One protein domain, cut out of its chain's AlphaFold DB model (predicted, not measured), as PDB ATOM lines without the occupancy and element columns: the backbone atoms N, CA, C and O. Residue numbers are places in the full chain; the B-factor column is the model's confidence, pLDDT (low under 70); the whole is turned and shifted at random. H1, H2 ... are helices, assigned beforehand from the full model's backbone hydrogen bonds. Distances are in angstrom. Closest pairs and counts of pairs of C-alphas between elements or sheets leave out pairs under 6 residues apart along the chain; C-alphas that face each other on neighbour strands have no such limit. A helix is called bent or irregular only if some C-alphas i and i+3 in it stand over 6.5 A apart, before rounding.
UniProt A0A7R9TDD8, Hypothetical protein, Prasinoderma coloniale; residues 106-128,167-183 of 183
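Overview. This is residues 106 to 128 and 167 to 183 of the 183 residues of the protein "Hypothetical protein" of Prasinoderma coloniale (UniProt A0A7R9TDD8). The printed part is an open, strung-out arrangement of three separate helices in two pieces of chain, with H1 toward one end of the long axis, H3 toward the other and the short H2 between them along that axis. No two helices touch, and there is no packed helical core; residues 108 to 113 and 167 to 173 stand free at the two far ends. The printed part has 40 residues with three named helices, in the order H1, H2, H3, and no named strand, and its class is all helix. It is only just extended, close to loose, with a radius of gyration of the C-alphas of 13.5 A, and its C-alphas span 38 by 18 by 14 A, a rod in outline.

Along the chain. The printed part begins at Trp 106, with its C-alpha at (60.475, -37.655, -21.775). H1 takes residues 109 to 119 and measures 15.1 A from first to last C-alpha; C-alpha 109 is at (54.137, -42.643, -19.600) and C-alpha 119 at (50.480, -30.022, -26.995). H2 takes residues 124 to 128 and runs mainly toward larger x, from C-alpha 124 at (50.688, -26.839, -35.600) to C-alpha 128 at (55.756, -26.357, -38.834). After the cut, H3 takes residues 170 to 180, is 15.4 A long, and runs almost straight along z, from C-alpha 170 at (40.315, -21.804, -47.001) to C-alpha 180 at (40.420, -24.982, -31.945). None of the three helices is bent or irregular.

Arrangement. H1 and H2 are joined by a tight link of 4 residues, yet they are apart, with no C-alpha of the one within 8 A of the other. H2 and H3 are apart by the same test, and so are H1 and H3. No two of these helices form a hairpin. In the backbone, every O i to N i+4 pair of H2 and H3 is within hydrogen-bond range, while in H1 it is 6 of 7.

Size, cuts and confidence. The two C-alphas farthest apart are those of His 108 and Gln 171, 38.6 A, and the first and last printed C-alphas, of Trp 106 and His 183, are 29.2 A apart. His 183 is the chain's last residue. Residues 129 to 166 are cut out, and C-alphas 128 and 167 are 17.3 A apart across the cut. The link from H2 to H3 crosses this cut. The mean pLDDT of the printed part is 91.4, and no printed residue is under 70.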
ATOM      1  N   TRP A 106      61.630 -38.378 -21.219       91.75
ATOM      2  CA  TRP A 106      60.475 -37.655 -21.775       91.75
ATOM      3  C   TRP A 106      59.451 -38.559 -22.485       91.75
ATOM      4  O   TRP A 106      58.286 -38.183 -22.587       91.75
ATOM      5  N   ALA A 107      59.864 -39.746 -22.938       92.38
ATOM      6  CA  ALA A 107      59.004 -40.718 -23.613       92.38
ATOM      7  C   ALA A 107      58.349 -41.723 -22.643       92.38
ATOM      8  O   ALA A 107      57.597 -42.597 -23.071       92.38
ATOM      9  N   HIS A 108      58.601 -41.612 -21.333       93.38
ATOM     10  CA  HIS A 108      57.933 -42.439 -20.327       93.38
ATOM     11  C   HIS A 108      56.509 -41.945 -20.047       93.38
ATOM     12  O   HIS A 108      56.259 -40.741 -20.013       93.38
ATOM     13  N   ARG A 109      55.586 -42.880 -19.770       93.06
ATOM     14  CA  ARG A 109      54.137 -42.643 -19.600       93.06
ATOM     15  C   ARG A 109      53.789 -41.416 -18.752       93.06
ATOM     16  O   ARG A 109      52.937 -40.628 -19.154       93.06
ATOM     17  N   GLU A 110      54.423 -41.268 -17.591       90.75
ATOM     18  CA  GLU A 110      54.125 -40.206 -16.621       90.75
ATOM     19  C   GLU A 110      54.368 -38.806 -17.196       90.75
ATOM     20  O   GLU A 110      53.525 -37.918 -17.075       90.75
ATOM     21  N   LEU A 111      55.503 -38.624 -17.874       92.81
ATOM     22  CA  LEU A 111      55.898 -37.341 -18.450       92.81
ATOM     23  C   LEU A 111      55.276 -37.124 -19.828       92.81
ATOM     24  O   LEU A 111      54.827 -36.018 -20.130       92.81
ATOM     25  N   LEU A 112      55.182 -38.183 -20.632       95.31
ATOM     26  CA  LEU A 112      54.590 -38.145 -21.961       95.31
ATOM     27  C   LEU A 112      53.123 -37.709 -21.900       95.31
ATOM     28  O   LEU A 112      52.729 -36.802 -22.625       95.31
ATOM     29  N   ALA A 113      52.321 -38.277 -20.991       95.00
ATOM     30  CA  ALA A 113      50.906 -37.924 -20.870       95.00
ATOM     31  C   ALA A 113      50.695 -36.440 -20.527       95.00
ATOM     32  O   ALA A 113      49.783 -35.801 -21.053       95.00
ATOM     33  N   HIS A 114      51.546 -35.881 -19.662       93.25
ATOM     34  CA  HIS A 114      51.505 -34.459 -19.333       93.25
ATOM     35  C   HIS A 114      51.870 -33.588 -20.546       93.25
ATOM     36  O   HIS A 114      51.182 -32.609 -20.834       93.25
ATOM     37  N   ARG A 115      52.921 -33.961 -21.287       93.56
ATOM     38  CA  ARG A 115      53.356 -33.225 -22.484       93.56
ATOM     39  C   ARG A 115      52.328 -33.282 -23.613       93.56
ATOM     40  O   ARG A 115      52.054 -32.245 -24.204       93.56
ATOM     41  N   LEU A 116      51.706 -34.437 -23.844       94.44
ATOM     42  CA  LEU A 116      50.666 -34.595 -24.863       94.44
ATOM     43  C   LEU A 116      49.454 -33.704 -24.580       94.44
ATOM     44  O   LEU A 116      48.989 -33.023 -25.484       94.44
ATOM     45  N   ARG A 117      48.985 -33.634 -23.324       94.38
ATOM     46  CA  ARG A 117      47.893 -32.717 -22.948       94.38
ATOM     47  C   ARG A 117      48.250 -31.255 -23.205       94.38
ATOM     48  O   ARG A 117      47.415 -30.503 -23.688       94.38
ATOM     49  N   ALA A 118      49.487 -30.856 -22.920       91.88
ATOM     50  CA  ALA A 118      49.940 -29.495 -23.199       91.88
ATOM     51  C   ALA A 118      50.009 -29.193 -24.710       91.88
ATOM     52  O   ALA A 118      49.707 -28.077 -25.121       91.88
ATOM     53  N   GLN A 119      50.376 -30.177 -25.539       93.19
ATOM     54  CA  GLN A 119      50.480 -30.022 -26.995       93.19
ATOM     55  C   GLN A 119      49.123 -29.908 -27.709       93.19
ATOM     56  O   GLN A 119      49.086 -29.386 -28.817       93.19
ATOM     57  N   GLN A 120      48.015 -30.335 -27.092       92.38
ATOM     58  CA  GLN A 120      46.676 -30.317 -27.713       92.38
ATOM     59  C   GLN A 120      46.196 -28.925 -28.142       92.38
ATOM     60  O   GLN A 120      45.399 -28.815 -29.068       92.38
ATOM     61  N   TYR A 121      46.678 -27.875 -27.477       90.25
ATOM     62  CA  TYR A 121      46.267 -26.490 -27.720       90.25
ATOM     63  C   TYR A 121      47.328 -25.677 -28.467       90.25
ATOM     64  O   TYR A 121      47.223 -24.456 -28.564       90.25
ATOM     65  N   VAL A 122      48.378 -26.335 -28.960       92.06
ATOM     66  CA  VAL A 122      49.419 -25.684 -29.751       92.06
ATOM     67  C   VAL A 122      49.013 -25.735 -31.215       92.06
ATOM     68  O   VAL A 122      48.756 -26.809 -31.753       92.06
ATOM     69  N   ASP A 123      48.991 -24.570 -31.854       91.31
ATOM     70  CA  ASP A 123      48.719 -24.448 -33.282       91.31
ATOM     71  C   ASP A 123      49.875 -25.069 -34.098       91.31
ATOM     72  O   ASP A 123      50.999 -24.545 -34.053       91.31
ATOM     73  N   PRO A 124      49.644 -26.178 -34.827       90.00
ATOM     74  CA  PRO A 124      50.688 -26.839 -35.600       90.00
ATOM     75  C   PRO A 124      51.216 -25.960 -36.741       90.00
ATOM     76  O   PRO A 124      52.404 -26.048 -37.062       90.00
ATOM     77  N   ASP A 125      50.397 -25.059 -37.296       88.38
ATOM     78  CA  ASP A 125      50.804 -24.187 -38.402       88.38
ATOM     79  C   ASP A 125      51.835 -23.144 -37.948       88.38
ATOM     80  O   ASP A 125      52.692 -22.739 -38.735       88.38
ATOM     81  N   LYS A 126      51.827 -22.749 -36.664       90.38
ATOM     82  CA  LYS A 126      52.848 -21.853 -36.085       90.38
ATOM     83  C   LYS A 126      54.195 -22.552 -35.879       90.38
ATOM     84  O   LYS A 126      55.225 -21.882 -35.872       90.38
ATOM     85  N   VAL A 127      54.195 -23.872 -35.692       90.44
ATOM     86  CA  VAL A 127      55.410 -24.657 -35.416       90.44
ATOM     87  C   VAL A 127      56.058 -25.153 -36.705       90.44
ATOM     88  O   VAL A 127      57.271 -25.038 -36.864       90.44
ATOM     89  N   PHE A 128      55.260 -25.702 -37.620       88.19
ATOM     90  CA  PHE A 128      55.756 -26.357 -38.834       88.19
ATOM     91  C   PHE A 128      55.587 -25.506 -40.097       88.19
ATOM     92  O   PHE A 128      56.180 -25.821 -41.129       88.19
ATOM     93  N   LEU A 167      42.973 -31.089 -51.293       86.88
ATOM     94  CA  LEU A 167      43.581 -29.956 -50.610       86.88
ATOM     95  C   LEU A 167      42.543 -29.260 -49.731       86.88
ATOM     96  O   LEU A 167      41.431 -28.975 -50.172       86.88
ATOM     97  N   LEU A 168      42.957 -28.929 -48.508       87.25
ATOM     98  CA  LEU A 168      42.123 -28.198 -47.566       87.25
ATOM     99  C   LEU A 168      41.743 -26.835 -48.151       87.25
ATOM    100  O   LEU A 168      42.600 -26.051 -48.571       87.25
ATOM    101  N   THR A 169      40.450 -26.543 -48.168       90.06
ATOM    102  CA  THR A 169      39.941 -25.251 -48.609       90.06
ATOM    103  C   THR A 169      40.145 -24.193 -47.527       90.06
ATOM    104  O   THR A 169      40.196 -24.475 -46.329       90.06
ATOM    105  N   PHE A 170      40.198 -22.925 -47.939       90.31
ATOM    106  CA  PHE A 170      40.315 -21.804 -47.001       90.31
ATOM    107  C   PHE A 170      39.173 -21.766 -45.969       90.31
ATOM    108  O   PHE A 170      39.387 -21.386 -44.820       90.31
ATOM    109  N   GLN A 171      37.961 -22.168 -46.366       93.62
ATOM    110  CA  GLN A 171      36.810 -22.207 -45.462       93.62
ATOM    111  C   GLN A 171      36.978 -23.279 -44.379       93.62
ATOM    112  O   GLN A 171      36.700 -23.015 -43.211       93.62
ATOM    113  N   GLU A 172      37.481 -24.459 -44.745       93.19
ATOM    114  CA  GLU A 172      37.769 -25.533 -43.790       93.19
ATOM    115  C   GLU A 172      38.894 -25.143 -42.830       93.19
ATOM    116  O   GLU A 172      38.765 -25.360 -41.625       93.19
ATOM    117  N   GLU A 173      39.957 -24.502 -43.331       90.94
ATOM    118  CA  GLU A 173      41.042 -23.985 -42.493       90.94
ATOM    119  C   GLU A 173      40.515 -22.963 -41.473       90.94
ATOM    120  O   GLU A 173      40.811 -23.048 -40.280       90.94
ATOM    121  N   LEU A 174      39.687 -22.013 -41.922       92.44
ATOM    122  CA  LEU A 174      39.100 -20.996 -41.053       92.44
ATOM    123  C   LEU A 174      38.194 -21.619 -39.983       92.44
ATOM    124  O   LEU A 174      38.297 -21.261 -38.809       92.44
ATOM    125  N   HIS A 175      37.333 -22.561 -40.373       94.81
ATOM    126  CA  HIS A 175      36.445 -23.258 -39.447       94.81
ATOM    127  C   HIS A 175      37.234 -24.069 -38.407       94.81
ATOM    128  O   HIS A 175      36.934 -24.004 -37.214       94.81
ATOM    129  N   TYR A 176      38.285 -24.776 -38.831       92.25
ATOM    130  CA  TYR A 176      39.167 -25.521 -37.932       92.25
ATOM    131  C   TYR A 176      39.848 -24.604 -36.913       92.25
ATOM    132  O   TYR A 176      39.811 -24.867 -35.710       92.25
ATOM    133  N   ARG A 177      40.412 -23.486 -37.379       91.31
ATOM    134  CA  ARG A 177      41.055 -22.493 -36.514       91.31
ATOM    135  C   ARG A 177      40.093 -21.938 -35.468       91.31
ATOM    136  O   ARG A 177      40.453 -21.856 -34.298       91.31
ATOM    137  N   GLN A 178      38.858 -21.624 -35.858       93.56
ATOM    138  CA  GLN A 178      37.825 -21.168 -34.925       93.56
ATOM    139  C   GLN A 178      37.465 -22.244 -33.893       93.56
ATOM    140  O   GLN A 178      37.439 -21.947 -32.701       93.56
ATOM    141  N   ALA A 179      37.241 -23.488 -34.331       93.38
ATOM    142  CA  ALA A 179      36.893 -24.600 -33.446       93.38
ATOM    143  C   ALA A 179      37.995 -24.908 -32.416       93.38
ATOM    144  O   ALA A 179      37.697 -25.230 -31.267       93.38
ATOM    145  N   MET A 180      39.260 -24.770 -32.814       92.75
ATOM    146  CA  MET A 180      40.420 -24.982 -31.945       92.75
ATOM    147  C   MET A 180      40.815 -23.742 -31.125       92.75
ATOM    148  O   MET A 180      41.670 -23.834 -30.245       92.75
ATOM    149  N   GLY A 181      40.214 -22.578 -31.396       91.25
ATOM    150  CA  GLY A 181      40.566 -21.309 -30.755       91.25
ATOM    151  C   GLY A 181      41.892 -20.706 -31.239       91.25
ATOM    152  O   GLY A 181      42.453 -19.841 -30.566       91.25
ATOM    153  N   PHE A 182      42.397 -21.133 -32.397       88.44
ATOM    154  CA  PHE A 182      43.641 -20.647 -32.991       88.44
ATOM    155  C   PHE A 182      43.405 -19.336 -33.752       88.44
ATOM    156  O   PHE A 182      42.799 -19.319 -34.825       88.44
ATOM    157  N   HIS A 183      43.904 -18.230 -33.203       76.19
ATOM    158  CA  HIS A 183      43.872 -16.901 -33.821       76.19
ATOM    159  C   HIS A 183      45.278 -16.407 -34.178       76.19
ATOM    160  O   HIS A 183      46.258 -16.695 -33.436       76.19
TER     161      HIS A 183